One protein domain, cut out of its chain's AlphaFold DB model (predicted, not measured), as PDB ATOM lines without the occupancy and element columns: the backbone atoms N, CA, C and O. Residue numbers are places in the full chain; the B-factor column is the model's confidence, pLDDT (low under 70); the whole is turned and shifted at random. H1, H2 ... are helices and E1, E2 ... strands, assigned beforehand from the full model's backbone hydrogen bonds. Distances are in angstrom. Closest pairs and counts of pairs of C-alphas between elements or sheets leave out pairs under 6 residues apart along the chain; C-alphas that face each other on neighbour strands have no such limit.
ATOM      1  N   ASN A  89     146.845 176.171 230.890       51.88
ATOM      2  CA  ASN A  89     146.507 177.373 231.645       51.88
ATOM      3  C   ASN A  89     145.589 178.326 230.876       51.88
ATOM      4  O   ASN A  89     144.876 179.093 231.522       51.88
ATOM      5  N   GLN A  90     145.580 178.293 229.539       54.19
ATOM      6  CA  GLN A  90     144.687 179.124 228.737       54.19
ATOM      7  C   GLN A  90     143.800 178.257 227.847       54.19
ATOM      8  O   GLN A  90     144.255 177.517 226.980       54.19
ATOM      9  N   SER A  91     142.491 178.324 228.094       54.34
ATOM     10  CA  SER A  91     141.523 177.634 227.247       54.34
ATOM     11  C   SER A  91     141.462 178.302 225.876       54.34
ATOM     12  O   SER A  91     141.617 179.516 225.792       54.34
ATOM     13  N   PHE A  92     141.165 177.540 224.823       55.41
ATOM     14  CA  PHE A  92     140.902 178.088 223.488       55.41
ATOM     15  C   PHE A  92     139.892 179.256 223.522       55.41
ATOM     16  O   PHE A  92     140.058 180.220 222.791       55.41
ATOM     17  N   TYR A  93     138.917 179.229 224.440       55.94
ATOM     18  CA  TYR A  93     137.960 180.321 224.646       55.94
ATOM     19  C   TYR A  93     138.620 181.658 225.007       55.94
ATOM     20  O   TYR A  93     138.124 182.697 224.611       55.94
ATOM     21  N   ALA A  94     139.778 181.657 225.672       63.50
ATOM     22  CA  ALA A  94     140.514 182.889 225.961       63.50
ATOM     23  C   ALA A  94     141.101 183.540 224.695       63.50
ATOM     24  O   ALA A  94     141.457 184.713 224.724       63.50
ATOM     25  N   LEU A  95     141.193 182.812 223.573       67.69
ATOM     26  CA  LEU A  95     141.627 183.405 222.309       67.69
ATOM     27  C   LEU A  95     140.644 184.467 221.820       67.69
ATOM     28  O   LEU A  95     141.102 185.402 221.181       67.69
ATOM     29  N   GLU A  96     139.350 184.382 222.151       67.31
ATOM     30  CA  GLU A  96     138.364 185.402 221.757       67.31
ATOM     31  C   GLU A  96     138.599 186.754 222.452       67.31
ATOM     32  O   GLU A  96     138.220 187.799 221.931       67.31
ATOM     33  N   GLU A  97     139.262 186.736 223.612       69.75
ATOM     34  CA  GLU A  97     139.649 187.933 224.366       69.75
ATOM     35  C   GLU A  97     140.976 188.534 223.869       69.75
ATOM     36  O   GLU A  97     141.300 189.673 224.202       69.75
ATOM     37  N   ILE A  98     141.743 187.775 223.077       71.00
ATOM     38  CA  ILE A  98     143.090 188.134 222.601       71.00
ATOM     39  C   ILE A  98     143.073 188.486 221.111       71.00
ATOM     40  O   ILE A  98     143.693 189.464 220.696       71.00
ATOM     41  N   TYR A  99     142.384 187.682 220.307       72.75
ATOM     42  CA  TYR A  99     142.323 187.782 218.860       72.75
ATOM     43  C   TYR A  99     140.876 187.875 218.409       72.75
ATOM     44  O   TYR A  99     140.048 187.012 218.706       72.75
ATOM     45  N   LYS A 100     140.593 188.862 217.572       75.31
ATOM     46  CA  LYS A 100     139.371 188.886 216.784       75.31
ATOM     47  C   LYS A 100     139.729 188.559 215.349       75.31
ATOM     48  O   LYS A 100     140.505 189.260 214.711       75.31
ATOM     49  N   ILE A 101     139.200 187.446 214.862       69.00
ATOM     50  CA  ILE A 101     139.616 186.884 213.581       69.00
ATOM     51  C   ILE A 101     138.467 186.990 212.586       69.00
ATOM     52  O   ILE A 101     137.359 186.510 212.830       69.00
ATOM     53  N   HIS A 102     138.749 187.629 211.458       65.81
ATOM     54  CA  HIS A 102     137.823 187.872 210.366       65.81
ATOM     55  C   HIS A 102     138.215 187.010 209.164       65.81
ATOM     56  O   HIS A 102     139.280 187.169 208.575       65.81
ATOM     57  N   SER A 103     137.343 186.082 208.774       58.88
ATOM     58  CA  SER A 103     137.553 185.231 207.602       58.88
ATOM     59  C   SER A 103     136.235 184.991 206.869       58.88
ATOM     60  O   SER A 103     135.180 184.902 207.493       58.88
ATOM     61  N   ASN A 104     136.296 184.877 205.538       46.00
ATOM     62  CA  ASN A 104     135.137 184.575 204.684       46.00
ATOM     63  C   ASN A 104     134.755 183.085 204.680       46.00
ATOM     64  O   ASN A 104     133.972 182.640 203.839       46.00
ATOM     65  N   HIS A 105     135.334 182.281 205.565       44.59
ATOM     66  CA  HIS A 105     135.052 180.855 205.635       44.59
ATOM     67  C   HIS A 105     133.988 180.553 206.673       44.59
ATOM     68  O   HIS A 105     133.774 181.313 207.617       44.59
ATOM     69  N   GLU A 106     133.318 179.415 206.496       37.22
ATOM     70  CA  GLU A 106     132.588 178.815 207.601       37.22
ATOM     71  C   GLU A 106     133.572 178.680 208.765       37.22
ATOM     72  O   GLU A 106     134.534 177.916 208.676       37.22
ATOM     73  N   VAL A 107     133.323 179.414 209.850       36.84
ATOM     74  CA  VAL A 107     133.838 179.054 211.168       36.84
ATOM     75  C   VAL A 107     133.216 177.698 211.486       36.84
ATOM     76  O   VAL A 107     132.133 177.601 212.058       36.84
ATOM     77  N   LYS A 108     133.860 176.638 211.011       39.62
ATOM     78  CA  LYS A 108     133.658 175.297 211.521       39.62
ATOM     79  C   LYS A 108     134.571 175.189 212.715       39.62
ATOM     80  O   LYS A 108     135.772 174.990 212.573       39.62
ATOM     81  N   ASP A 109     133.952 175.364 213.873       40.06
ATOM     82  CA  ASP A 109     134.436 174.737 215.086       40.06
ATOM     83  C   ASP A 109     135.820 175.203 215.539       40.06
ATOM     84  O   ASP A 109     136.734 174.393 215.580       40.06
ATOM     85  N   ASP A 110     135.985 176.470 215.938       37.62
ATOM     86  CA  ASP A 110     137.181 176.896 216.689       37.62
ATOM     87  C   ASP A 110     138.522 176.601 215.961       37.62
ATOM     88  O   ASP A 110     139.577 176.455 216.576       37.62
ATOM     89  N   TRP A 111     138.497 176.452 214.632       42.53
ATOM     90  CA  TRP A 111     139.663 176.156 213.799       42.53
ATOM     91  C   TRP A 111     139.883 177.300 212.813       42.53
ATOM     92  O   TRP A 111     138.988 177.666 212.049       42.53
ATOM     93  N   TYR A 112     141.105 177.827 212.760       48.88
ATOM     94  CA  TYR A 112     141.506 178.756 211.706       48.88
ATOM     95  C   TYR A 112     142.089 177.968 210.538       48.88
ATOM     96  O   TYR A 112     143.302 177.807 210.407       48.88
ATOM     97  N   VAL A 113     141.202 177.426 209.703       46.69
ATOM     98  CA  VAL A 113     141.577 176.851 208.409       46.69
ATOM     99  C   VAL A 113     141.717 178.004 207.421       46.69
ATOM    100  O   VAL A 113     140.722 178.584 206.993       46.69
ATOM    101  N   ILE A 114     142.952 178.359 207.071       50.28
ATOM    102  CA  ILE A 114     143.207 179.386 206.056       50.28
ATOM    103  C   ILE A 114     142.996 178.760 204.678       50.28
ATOM    104  O   ILE A 114     143.843 178.008 204.191       50.28
ATOM    105  N   ASN A 115     141.860 179.063 204.053       49.03
ATOM    106  CA  ASN A 115     141.669 178.885 202.619       49.03
ATOM    107  C   ASN A 115     141.835 180.260 201.936       49.03
ATOM    108  O   ASN A 115     141.717 181.312 202.561       49.03
ATOM    109  N   ASP A 116     142.239 180.267 200.672       52.41
ATOM    110  CA  ASP A 116     143.062 181.347 200.094       52.41
ATOM    111  C   ASP A 116     142.346 182.698 199.795       52.41
ATOM    112  O   ASP A 116     142.939 183.550 199.134       52.41
ATOM    113  N   ASP A 117     141.129 182.965 200.297       55.50
ATOM    114  CA  ASP A 117     140.322 184.108 199.818       55.50
ATOM    115  C   ASP A 117     140.247 185.336 200.766       55.50
ATOM    116  O   ASP A 117     140.269 186.463 200.272       55.50
ATOM    117  N   TYR A 118     140.188 185.188 202.104       59.06
ATOM    118  CA  TYR A 118     140.283 186.319 203.067       59.06
ATOM    119  C   TYR A 118     140.546 185.856 204.514       59.06
ATOM    120  O   TYR A 118     139.760 185.075 205.063       59.06
ATOM    121  N   PHE A 119     141.601 186.382 205.143       65.88
ATOM    122  CA  PHE A 119     141.925 186.183 206.558       65.88
ATOM    123  C   PHE A 119     142.502 187.471 207.159       65.88
ATOM    124  O   PHE A 119     143.380 188.101 206.566       65.88
ATOM    125  N   GLU A 120     142.006 187.846 208.330       72.12
ATOM    126  CA  GLU A 120     142.428 189.012 209.100       72.12
ATOM    127  C   GLU A 120     142.402 188.684 210.600       72.12
ATOM    128  O   GLU A 120     141.491 188.006 211.072       72.12
ATOM    129  N   ILE A 121     143.402 189.154 211.344       77.38
ATOM    130  CA  ILE A 121     143.501 189.047 212.802       77.38
ATOM    131  C   ILE A 121     143.658 190.451 213.380       77.38
ATOM    132  O   ILE A 121     144.602 191.150 213.038       77.38
ATOM    133  N   GLU A 122     142.796 190.821 214.316       81.06
ATOM    134  CA  GLU A 122     142.914 192.008 215.163       81.06
ATOM    135  C   GLU A 122     143.366 191.574 216.569       81.06
ATOM    136  O   GLU A 122     142.761 190.681 217.170       81.06
ATOM    137  N   LEU A 123     144.441 192.179 217.089       83.12
ATOM    138  CA  LEU A 123     144.886 191.988 218.475       83.12
ATOM    139  C   LEU A 123     144.105 192.909 219.420       83.12
ATOM    140  O   LEU A 123     144.162 194.131 219.307       83.12
ATOM    141  N   LEU A 124     143.422 192.320 220.397       83.69
ATOM    142  CA  LEU A 124     142.561 193.041 221.333       83.69
ATOM    143  C   LEU A 124     143.307 193.455 222.606       83.69
ATOM    144  O   LEU A 124     144.224 192.773 223.052       83.69
ATOM    145  N   SER A 125     142.853 194.534 223.252       83.06
ATOM    146  CA  SER A 125     143.327 194.974 224.581       83.06
ATOM    147  C   SER A 125     144.823 195.328 224.670       83.06
ATOM    148  O   SER A 125     145.419 195.279 225.750       83.06
ATOM    149  N   TYR A 126     145.444 195.685 223.540       85.00
ATOM    150  CA  TYR A 126     146.858 196.066 223.438       85.00
ATOM    151  C   TYR A 126     147.050 197.489 222.878       85.00
ATOM    152  O   TYR A 126     148.029 197.786 222.193       85.00
ATOM    153  N   GLU A 127     146.147 198.422 223.190       86.12
ATOM    154  CA  GLU A 127     146.154 199.794 222.652       86.12
ATOM    155  C   GLU A 127     147.399 200.597 223.066       86.12
ATOM    156  O   GLU A 127     147.792 201.550 222.396       86.12
ATOM    157  N   ASN A 128     148.030 200.226 224.183       88.94
ATOM    158  CA  ASN A 128     149.259 200.849 224.675       88.94
ATOM    159  C   ASN A 128     150.540 200.167 224.163       88.94
ATOM    160  O   ASN A 128     151.632 200.510 224.636       88.94
ATOM    161  N   ALA A 129     150.429 199.185 223.268       90.44
ATOM    162  CA  ALA A 129     151.584 198.506 222.713       90.44
ATOM    163  C   ALA A 129     152.428 199.448 221.843       90.44
ATOM    164  O   ALA A 129     151.962 200.448 221.299       90.44
ATOM    165  N   LYS A 130     153.715 199.132 221.748       93.56
ATOM    166  CA  LYS A 130     154.701 199.826 220.904       93.56
ATOM    167  C   LYS A 130     155.266 198.931 219.814       93.56
ATOM    168  O   LYS A 130     155.882 199.429 218.877       93.56
ATOM    169  N   LYS A 131     155.149 197.619 220.002       94.25
ATOM    170  CA  LYS A 131     155.681 196.614 219.100       94.25
ATOM    171  C   LYS A 131     154.923 195.311 219.281       94.25
ATOM    172  O   LYS A 131     154.659 194.921 220.420       94.25
ATOM    173  N   VAL A 132     154.670 194.627 218.178       90.19
ATOM    174  CA  VAL A 132     154.128 193.273 218.145       90.19
ATOM    175  C   VAL A 132     155.073 192.394 217.336       90.19
ATOM    176  O   VAL A 132     155.374 192.681 216.182       90.19
ATOM    177  N   ASP A 133     155.554 191.318 217.946       90.31
ATOM    178  CA  ASP A 133     156.376 190.302 217.294       90.31
ATOM    179  C   ASP A 133     155.566 189.021 217.107       90.31
ATOM    180  O   ASP A 133     155.081 188.450 218.078       90.31
ATOM    181  N   PHE A 134     155.453 188.543 215.871       86.12
ATOM    182  CA  PHE A 134     154.798 187.288 215.523       86.12
ATOM    183  C   PHE A 134     155.805 186.159 215.426       86.12
ATOM    184  O   PHE A 134     156.733 186.195 214.614       86.12
ATOM    185  N   TYR A 135     155.555 185.102 216.183       86.38
ATOM    186  CA  TYR A 135     156.364 183.900 216.196       86.38
ATOM    187  C   TYR A 135     155.589 182.703 215.669       86.38
ATOM    188  O   TYR A 135     154.379 182.591 215.872       86.38
ATOM    189  N   SER A 136     156.310 181.775 215.044       83.12
ATOM    190  CA  SER A 136     155.799 180.459 214.690       83.12
ATOM    191  C   SER A 136     156.636 179.338 215.295       83.12
ATOM    192  O   SER A 136     157.838 179.471 215.524       83.12
ATOM    193  N   LEU A 137     155.985 178.208 215.559       81.31
ATOM    194  CA  LEU A 137     156.627 176.952 215.927       81.31
ATOM    195  C   LEU A 137     156.010 175.835 215.089       81.31
ATOM    196  O   LEU A 137     154.793 175.647 215.109       81.31
ATOM    197  N   ARG A 138     156.837 175.099 214.349       77.44
ATOM    198  CA  ARG A 138     156.381 173.988 213.510       77.44
ATOM    199  C   ARG A 138     156.404 172.692 214.316       77.44
ATOM    200  O   ARG A 138     157.429 172.361 214.891       77.44
ATOM    201  N   MET A 139     155.285 171.967 214.360       74.62
ATOM    202  CA  MET A 139     155.143 170.818 215.271       74.62
ATOM    203  C   MET A 139     155.967 169.596 214.842       74.62
ATOM    204  O   MET A 139     156.452 168.855 215.688       74.62
ATOM    205  N   GLU A 140     156.144 169.393 213.536       67.56
ATOM    206  CA  GLU A 140     156.877 168.247 212.968       67.56
ATOM    207  C   GLU A 140     158.371 168.523 212.729       67.56
ATOM    208  O   GLU A 140     159.054 167.728 212.084       67.56
ATOM    209  N   SER A 141     158.877 169.675 213.172       66.50
ATOM    210  CA  SER A 141     160.250 170.110 212.911       66.50
ATOM    211  C   SER A 141     161.040 170.193 214.210       66.50
ATOM    212  O   SER A 141     160.520 170.648 215.225       66.50
ATOM    213  N   ASP A 142     162.325 169.844 214.154       72.06
ATOM    214  CA  ASP A 142     163.284 170.145 215.227       72.06
ATOM    215  C   ASP A 142     163.645 171.647 215.266       72.06
ATOM    216  O   ASP A 142     164.414 172.103 216.117       72.06
ATOM    217  N   GLU A 143     163.117 172.436 214.325       69.50
ATOM    218  CA  GLU A 143     163.239 173.888 214.326       69.50
ATOM    219  C   GLU A 143     162.454 174.484 215.499       69.50
ATOM    220  O   GLU A 143     161.239 174.328 215.618       69.50
ATOM    221  N   GLY A 144     163.170 175.195 216.374       79.44
ATOM    222  CA  GLY A 144     162.573 175.927 217.485       79.44
ATOM    223  C   GLY A 144     161.720 177.119 217.040       79.44
ATOM    224  O   GLY A 144     161.436 177.330 215.862       79.44
ATOM    225  N   ILE A 145     161.324 177.933 218.017       85.62
ATOM    226  CA  ILE A 145     160.524 179.143 217.802       85.62
ATOM    227  C   ILE A 145     161.218 180.067 216.788       85.62
ATOM    228  O   ILE A 145     162.396 180.395 216.942       85.62
ATOM    229  N   ASN A 146     160.466 180.520 215.789       85.00
ATOM    230  CA  ASN A 146     160.943 181.384 214.721       85.00
ATOM    231  C   ASN A 146     160.192 182.717 214.730       85.00
ATOM    232  O   ASN A 146     158.965 182.724 214.708       85.00
ATOM    233  N   LEU A 147     160.913 183.839 214.734       86.06
ATOM    234  CA  LEU A 147     160.311 185.156 214.520       86.06
ATOM    235  C   LEU A 147     159.958 185.293 213.040       86.06
ATOM    236  O   LEU A 147     160.831 185.215 212.173       86.06
ATOM    237  N   VAL A 148     158.683 185.504 212.746       79.56
ATOM    238  CA  VAL A 148     158.196 185.577 211.370       79.56
ATOM    239  C   VAL A 148     157.988 187.012 210.918       79.56
ATOM    240  O   VAL A 148     158.306 187.340 209.774       79.56
ATOM    241  N   TYR A 149     157.467 187.859 211.800       82.62
ATOM    242  CA  TYR A 149     157.112 189.233 211.476       82.62
ATOM    243  C   TYR A 149     157.194 190.118 212.722       82.62
ATOM    244  O   TYR A 149     156.971 189.643 213.832       82.62
ATOM    245  N   SER A 150     157.529 191.391 212.531       88.81
ATOM    246  CA  SER A 150     157.577 192.399 213.588       88.81
ATOM    247  C   SER A 150     156.905 193.662 213.084       88.81
ATOM    248  O   SER A 150     157.277 194.158 212.019       88.81
ATOM    249  N   ASP A 151     155.996 194.198 213.885       87.75
ATOM    250  CA  ASP A 151     155.328 195.465 213.639       87.75
ATOM    251  C   ASP A 151     155.596 196.450 214.777       87.75
ATOM    252  O   ASP A 151     155.708 196.076 215.944       87.75
ATOM    253  N   THR A 152     155.731 197.720 214.427       91.19
ATOM    254  CA  THR A 152     155.932 198.846 215.346       91.19
ATOM    255  C   THR A 152     154.991 200.011 215.046       91.19
ATOM    256  O   THR A 152     155.113 201.057 215.685       91.19
ATOM    257  N   ASP A 153     154.095 199.865 214.068       88.19
ATOM    258  CA  ASP A 153     153.138 200.887 213.673       88.19
ATOM    259  C   ASP A 153     151.735 200.538 214.202       88.19
ATOM    260  O   ASP A 153     151.046 199.714 213.619       88.19
ATOM    261  N   PRO A 154     151.271 201.164 215.298       85.69
ATOM    262  CA  PRO A 154     149.941 200.906 215.846       85.69
ATOM    263  C   PRO A 154     148.805 201.571 215.049       85.69
ATOM    264  O   PRO A 154     147.668 201.588 215.526       85.69
ATOM    265  N   SER A 155     149.084 202.235 213.918       86.94
ATOM    266  CA  SER A 155     148.118 203.130 213.259       86.94
ATOM    267  C   SER A 155     146.855 202.440 212.738       86.94
ATOM    268  O   SER A 155     145.824 203.104 212.609       86.94
ATOM    269  N   ASP A 156     146.913 201.135 212.492       84.06
ATOM    270  CA  ASP A 156     145.783 200.304 212.073       84.06
ATOM    271  C   ASP A 156     145.040 199.628 213.238       84.06
ATOM    272  O   ASP A 156     144.022 198.977 213.016       84.06
ATOM    273  N   GLY A 157     145.502 199.817 214.479       84.38
ATOM    274  CA  GLY A 157     144.933 199.165 215.655       84.38
ATOM    275  C   GLY A 157     145.387 197.717 215.853       84.38
ATOM    276  O   GLY A 157     144.674 196.966 216.510       84.38
ATOM    277  N   TRP A 158     146.555 197.331 215.324       88.38
ATOM    278  CA  TRP A 158     147.084 195.962 215.362       88.38
ATOM    279  C   TRP A 158     146.208 194.971 214.595       88.38
ATOM    280  O   TRP A 158     145.877 193.887 215.091       88.38
ATOM    281  N   VAL A 159     145.830 195.372 213.383       83.94
ATOM    282  CA  VAL A 159     145.008 194.589 212.461       83.94
ATOM    283  C   VAL A 159     145.889 194.059 211.339       83.94
ATOM    284  O   VAL A 159     146.476 194.821 210.587       83.94
ATOM    285  N   TYR A 160     145.939 192.741 211.183       80.50
ATOM    286  CA  TYR A 160     146.814 192.076 210.224       80.50
ATOM    287  C   TYR A 160     145.999 191.274 209.227       80.50
ATOM    288  O   TYR A 160     145.225 190.400 209.611       80.50
ATOM    289  N   THR A 161     146.204 191.518 207.942       73.31
ATOM    290  CA  THR A 161     145.436 190.911 206.849       73.31
ATOM    291  C   THR A 161     146.206 189.777 206.167       73.31
ATOM    292  O   THR A 161     147.343 189.450 206.514       73.31
ATOM    293  N   ASN A 162     145.610 189.185 205.129       64.38
ATOM    294  CA  ASN A 162     146.238 188.188 204.264       64.38
ATOM    295  C   ASN A 162     147.599 188.627 203.696       64.38
ATOM    296  O   ASN A 162     148.456 187.778 203.455       64.38
ATOM    297  N   GLU A 163     147.839 189.918 203.467       65.56
ATOM    298  CA  GLU A 163     149.134 190.365 202.943       65.56
ATOM    299  C   GLU A 163     150.264 190.277 203.982       65.56
ATOM    300  O   GLU A 163     151.420 190.035 203.606       65.56
ATOM    301  N   GLU A 164     149.957 190.425 205.273       65.00
ATOM    302  CA  GLU A 164     150.906 190.224 206.373       65.00
ATOM    303  C   GLU A 164     150.914 188.767 206.849       65.00
ATOM    304  O   GLU A 164     151.942 188.087 206.791       65.00
ATOM    305  N   ILE A 165     149.757 188.252 207.264       63.34
ATOM    306  CA  ILE A 165     149.609 186.925 207.872       63.34
ATOM    307  C   ILE A 165     149.684 185.815 206.822       63.34
ATOM    308  O   ILE A 165     150.286 184.765 207.057       63.34
ATOM    309  N   GLY A 166     149.184 186.050 205.610       59.12
ATOM    310  CA  GLY A 166     149.289 185.085 204.517       59.12
ATOM    311  C   GLY A 166     150.738 184.814 204.105       59.12
ATOM    312  O   GLY A 166     151.033 183.706 203.668       59.12
ATOM    313  N   LYS A 167     151.688 185.741 204.313       60.03
ATOM    314  CA  LYS A 167     153.128 185.452 204.130       60.03
ATOM    315  C   LYS A 167     153.642 184.445 205.160       60.03
ATOM    316  O   LYS A 167     154.430 183.567 204.807       60.03
ATOM    317  N   ILE A 168     153.183 184.557 206.407       59.84
ATOM    318  CA  ILE A 168     153.516 183.637 207.505       59.84
ATOM    319  C   ILE A 168     152.971 182.240 207.190       59.84
ATOM    320  O   ILE A 168     153.715 181.260 207.201       59.84
ATOM    321  N   ILE A 169     151.694 182.170 206.814       59.28
ATOM    322  CA  ILE A 169     150.979 180.921 206.529       59.28
ATOM    323  C   ILE A 169     151.508 180.245 205.258       59.28
ATOM    324  O   ILE A 169     151.843 179.058 205.276       59.28
ATOM    325  N   ASN A 170     151.655 180.986 204.155       58.94
ATOM    326  CA  ASN A 170     152.107 180.431 202.874       58.94
ATOM    327  C   ASN A 170     153.545 179.919 202.927       58.94
ATOM    328  O   ASN A 170     153.868 178.941 202.257       58.94
ATOM    329  N   LYS A 171     154.410 180.529 203.751       59.44
ATOM    330  CA  LYS A 171     155.769 180.024 203.987       59.44
ATOM    331  C   LYS A 171     155.756 178.638 204.631       59.44
ATOM    332  O   LYS A 171     156.759 177.933 204.572       59.44
ATOM    333  N   HIS A 172     154.675 178.279 205.314       57.00
ATOM    334  CA  HIS A 172     154.577 177.031 206.056       57.00
ATOM    335  C   HIS A 172     153.710 176.000 205.321       57.00
ATOM    336  O   HIS A 172     153.918 174.816 205.540       57.00
ATOM    337  N   LYS A 173     152.832 176.397 204.389       57.22
ATOM    338  CA  LYS A 173     151.956 175.505 203.602       57.22
ATOM    339  C   LYS A 173     152.734 174.348 202.945       57.22
ATOM    340  O   LYS A 173     153.583 174.563 202.079       57.22
ATOM    341  N   ILE A 174     152.421 173.109 203.325       53.75
ATOM    342  CA  ILE A 174     152.906 171.886 202.667       53.75
ATOM    343  C   ILE A 174     151.701 171.129 202.117       53.75
ATOM    344  O   ILE A 174     150.636 171.104 202.726       53.75
ATOM    345  N   LYS A 175     151.865 170.499 200.948       52.81
ATOM    346  CA  LYS A 175     150.897 169.531 200.417       52.81
ATOM    347  C   LYS A 175     150.987 168.235 201.229       52.81
ATOM    348  O   LYS A 175     151.639 167.292 200.794       52.81
ATOM    349  N   ALA A 176     150.411 168.229 202.421       52.03
ATOM    350  CA  ALA A 176     150.221 167.034 203.231       52.03
ATOM    351  C   ALA A 176     148.722 166.775 203.390       52.03
ATOM    352  O   ALA A 176     147.936 167.722 203.381       52.03
ATOM    353  N   ASP A 177     148.346 165.502 203.507       50.84
ATOM    354  CA  ASP A 177     146.967 165.106 203.779       50.84
ATOM    355  C   ASP A 177     146.513 165.681 205.129       50.84
ATOM    356  O   ASP A 177     147.311 165.793 206.061       50.84
ATOM    357  N   SER A 178     145.235 166.045 205.233       51.56
ATOM    358  CA  SER A 178     144.621 166.612 206.437       51.56
ATOM    359  C   SER A 178     144.924 165.754 207.675       51.56
ATOM    360  O   SER A 178     144.511 164.590 207.743       51.56
ATOM    361  N   THR A 179     145.629 166.316 208.658       52.88
ATOM    362  CA  THR A 179     145.911 165.664 209.943       52.88
ATOM    363  C   THR A 179     145.047 166.265 211.049       52.88
ATOM    364  O   THR A 179     144.641 167.423 211.003       52.88
ATOM    365  N   PHE A 180     144.780 165.481 212.096       53.53
ATOM    366  CA  PHE A 180     144.104 165.951 213.315       53.53
ATOM    367  C   PHE A 180     145.030 166.779 214.229       53.53
ATOM    368  O   PHE A 180     144.725 167.011 215.399       53.53
ATOM    369  N   GLU A 181     146.190 167.190 213.719       57.12
ATOM    370  CA  GLU A 181     147.266 167.818 214.471       57.12
ATOM    371  C   GLU A 181     147.503 169.226 213.920       57.12
ATOM    372  O   GLU A 181     147.503 169.404 212.700       57.12
ATOM    373  N   PRO A 182     147.698 170.241 214.783       63.44
ATOM    374  CA  PRO A 182     148.046 171.560 214.292       63.44
ATOM    375  C   PRO A 182     149.394 171.464 213.589       63.44
ATOM    376  O   PRO A 182     150.358 170.901 214.107       63.44
ATOM    377  N   TYR A 183     149.447 172.014 212.389       69.12
ATOM    378  CA  TYR A 183     150.607 171.907 211.529       69.12
ATOM    379  C   TYR A 183     151.711 172.894 211.966       69.12
ATOM    380  O   TYR A 183     152.899 172.553 212.022       69.12
ATOM    381  N   PHE A 184     151.324 174.096 212.396       72.31
ATOM    382  CA  PHE A 184     152.184 174.993 213.170       72.31
ATOM    383  C   PHE A 184     151.360 175.780 214.188       72.31
ATOM    384  O   PHE A 184     150.132 175.778 214.175       72.31
ATOM    385  N   VAL A 185     152.057 176.452 215.092       79.06
ATOM    386  CA  VAL A 185     151.473 177.320 216.111       79.06
ATOM    387  C   VAL A 185     151.981 178.725 215.889       79.06
ATOM    388  O   VAL A 185     153.177 178.905 215.669       79.06
ATOM    389  N   LEU A 186     151.087 179.697 215.983       80.12
ATOM    390  CA  LEU A 186     151.396 181.115 215.963       80.12
ATOM    391  C   LEU A 186     151.198 181.699 217.363       80.12
ATOM    392  O   LEU A 186     150.288 181.306 218.080       80.12
ATOM    393  N   PHE A 187     152.041 182.624 217.787       85.00
ATOM    394  CA  PHE A 187     151.780 183.442 218.972       85.00
ATOM    395  C   PHE A 187     152.494 184.776 218.824       85.00
ATOM    396  O   PHE A 187     153.388 184.914 217.988       85.00
ATOM    397  N   THR A 188     152.114 185.748 219.645       87.31
ATOM    398  CA  THR A 188     152.712 187.077 219.616       87.31
ATOM    399  C   THR A 188     153.374 187.432 220.936       87.31
ATOM    400  O   THR A 188     152.964 186.985 222.013       87.31
ATOM    401  N   GLU A 189     154.436 188.224 220.852       92.81
ATOM    402  CA  GLU A 189     154.968 188.969 221.985       92.81
ATOM    403  C   GLU A 189     154.676 190.449 221.767       92.81
ATOM    404  O   GLU A 189     155.114 191.056 220.790       92.81
ATOM    405  N   VAL A 190     153.918 191.027 222.690       91.19
ATOM    406  CA  VAL A 190     153.495 192.419 222.651       91.19
ATOM    407  C   VAL A 190     154.355 193.206 223.628       91.19
ATOM    408  O   VAL A 190     154.328 192.962 224.836       91.19
ATOM    409  N   THR A 191     155.130 194.157 223.110       95.12
ATOM    410  CA  THR A 191     155.902 195.092 223.936       95.12
ATOM    411  C   THR A 191     155.036 196.301 224.261       95.12
ATOM    412  O   THR A 191     154.655 197.055 223.364       95.12
ATOM    413  N   LEU A 192     154.742 196.510 225.541       93.56
ATOM    414  CA  LEU A 192     153.881 197.589 226.018       93.56
ATOM    415  C   LEU A 192     154.627 198.926 226.129       93.56
ATOM    416  O   LEU A 192     155.855 199.015 226.052       93.56
ATOM    417  N   GLY A 193     153.869 200.002 226.342       89.94
ATOM    418  CA  GLY A 193     154.389 201.359 226.484       89.94
ATOM    419  C   GLY A 193     155.440 201.529 227.587       89.94
ATOM    420  O   GLY A 193     156.340 202.365 227.442       89.94
ATOM    421  N   ASP A 194     155.358 200.723 228.644       92.75
ATOM    422  CA  ASP A 194     156.300 200.684 229.768       92.75
ATOM    423  C   ASP A 194     157.541 199.804 229.512       92.75
ATOM    424  O   ASP A 194     158.449 199.765 230.340       92.75
ATOM    425  N   GLY A 195     157.610 199.140 228.353       90.12
ATOM    426  CA  GLY A 195     158.692 198.239 227.962       90.12
ATOM    427  C   GLY A 195     158.536 196.804 228.466       90.12
ATOM    428  O   GLY A 195     159.409 195.981 228.190       90.12
ATOM    429  N   SER A 196     157.457 196.483 229.185       94.56
ATOM    430  CA  SER A 196     157.129 195.099 229.524       94.56
ATOM    431  C   SER A 196     156.716 194.316 228.276       94.56
ATOM    432  O   SER A 196     156.230 194.887 227.299       94.56
ATOM    433  N   VAL A 197     156.940 193.002 228.297       93.56
ATOM    434  CA  VAL A 197     156.600 192.104 227.189       93.56
ATOM    435  C   VAL A 197     155.586 191.085 227.679       93.56
ATOM    436  O   VAL A 197     155.841 190.359 228.643       93.56
ATOM    437  N   VAL A 198     154.442 191.028 227.003       89.38
ATOM    438  CA  VAL A 198     153.381 190.054 227.251       89.38
ATOM    439  C   VAL A 198     153.356 189.068 226.098       89.38
ATOM    440  O   VAL A 198     153.313 189.468 224.939       89.38
ATOM    441  N   ARG A 199     153.379 187.774 226.409       87.81
ATOM    442  CA  ARG A 199     153.202 186.723 225.410       87.81
ATOM    443  C   ARG A 199     151.739 186.304 225.371       87.81
ATOM    444  O   ARG A 199     151.181 185.964 226.413       87.81
ATOM    445  N   THR A 200     151.141 186.302 224.187       81.50
ATOM    446  CA  THR A 200     149.780 185.798 223.993       81.50
ATOM    447  C   THR A 200     149.738 184.277 224.045       81.50
ATOM    448  O   THR A 200     150.741 183.597 223.803       81.50
ATOM    449  N   SER A 201     148.542 183.737 224.244       78.06
ATOM    450  CA  SER A 201     148.266 182.320 224.024       78.06
ATOM    451  C   SER A 201     148.638 181.870 222.618       78.06
ATOM    452  O   SER A 201     148.665 182.654 221.658       78.06
ATOM    453  N   LYS A 202     148.939 180.579 222.521       78.94
ATOM    454  CA  LYS A 202     149.290 179.907 221.279       78.94
ATOM    455  C   LYS A 202     148.039 179.689 220.429       78.94
ATOM    456  O   LYS A 202     147.082 179.069 220.875       78.94
ATOM    457  N   LEU A 203     148.089 180.161 219.192       76.75
ATOM    458  CA  LEU A 203     147.087 179.977 218.154       76.75
ATOM    459  C   LEU A 203     147.470 178.767 217.282       76.75
ATOM    460  O   LEU A 203     148.399 178.866 216.474       76.75
ATOM    461  N   PRO A 204     146.819 177.603 217.446       73.81
ATOM    462  CA  PRO A 204     147.074 176.444 216.597       73.81
ATOM    463  C   PRO A 204     146.517 176.672 215.185       73.81
ATOM    464  O   PRO A 204     145.359 177.053 215.025       73.81
ATOM    465  N   ILE A 205     147.329 176.401 214.161       70.50
ATOM    466  CA  ILE A 205     146.941 176.500 212.750       70.50
ATOM    467  C   ILE A 205     146.971 175.107 212.116       70.50
ATOM    468  O   ILE A 205     147.989 174.412 212.158       70.50
ATOM    469  N   TYR A 206     145.854 174.709 211.508       64.56
ATOM    470  CA  TYR A 206     145.677 173.411 210.853       64.56
ATOM    471  C   TYR A 206     145.775 173.564 209.333       64.56
ATOM    472  O   TYR A 206     145.383 174.591 208.776       64.56
TER     473      TYR A 206
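AT A GLANCE: This is residues 89 to 206 of the 208 residues of an uncharacterized protein of Ureibacillus acetophenoni (UniProt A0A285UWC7). A long, strongly twisted sheet of E3, E4, E6, E7 and E8 has a smaller sheet, E1, E2 and E5, partly face to face with it. H2 sits at one side of the gap between them and H1 at the other, while two long links, residues 104 to 118 and 171 to 183, run outside the named elements. The 118 printed residues hold two named helices and eight named strands, in the order H1 E1 E2 E3 E4 E5 H2 E6 E7 E8; under half of the residues are in them, and the class is mixed. The large sheet is branched and its neighbour pairs are antiparallel; the small one runs E1 - E2 - E5, all antiparallel. The whole is compact, with a radius of gyration of the C-alphas of 14.1 A and spans of 45 by 33 by 30 A.

IN THESE COORDINATES: In the large sheet, E3 is residues 129 to 138, 26.6 A long, from C-alpha 129 at (151.584, 198.506, 222.713), and E6 is residues 184 to 192, 26.0 A. E4 is residues 146 to 151, 15.2 A, E7 residues 197 to 199, and E8 residues 203 to 206, ending at C-alpha 206 at (145.677, 173.411, 210.853). In the small sheet, E1 is residues 99 to 103, 12.5 A, E2 residues 119 to 123, 13.6 A, and E5 residues 159 to 161. H1 is residues 92 to 98, 10.3 A, from C-alpha 92 at (140.902, 178.088, 223.488), and H2 residues 165 to 170, 8.6 A.

HOW THE PARTS SIT: E6 has E3 on one side, with N 187 and O 135 3.0 A apart, and on the other side E7, with N 190 and O 198 2.8 A apart, and E8, with N 203 and O 186 2.7 A apart. E4 is beside E3 on the side away from E6, with N 134 and O 149 2.8 A apart; E3 and E4 form a hairpin. Residues 112 to 113 pair, parallel, with residues 205 to 206 of E8. H2 is on the large sheet at a height of 8.3 A, over none of its strands, but only just: two of its C-alphas fall on E3 and two on E6. Its closest C-alpha pair with E4 is Val 148 and Ile 168, 6.4 A. H2 also only grazes the small sheet, with residues 165 to 167. There E1 and E2, a hairpin, have N 102 and O 120 2.8 A apart, and E2 and E5 have N 121 and O 160 2.8 A apart. H1 only grazes this sheet, with residues 95 to 98, and is not on the large one. Every O i to N i+4 pair is within hydrogen-bond range in H2; in H1 1 of 3 is, beside 4 of 4 O i to N i+3 pairs.

THE WHOLE: The two C-alphas farthest apart, those of Asp 177 and Asp 194, are 45.0 A apart. The printed part has no cut, and the links E1 to E2 and H2 to E6 are long. The mean pLDDT of the printed part is 71.3; 54 residues are under 70, among them 101 to 119 and 162 to 183.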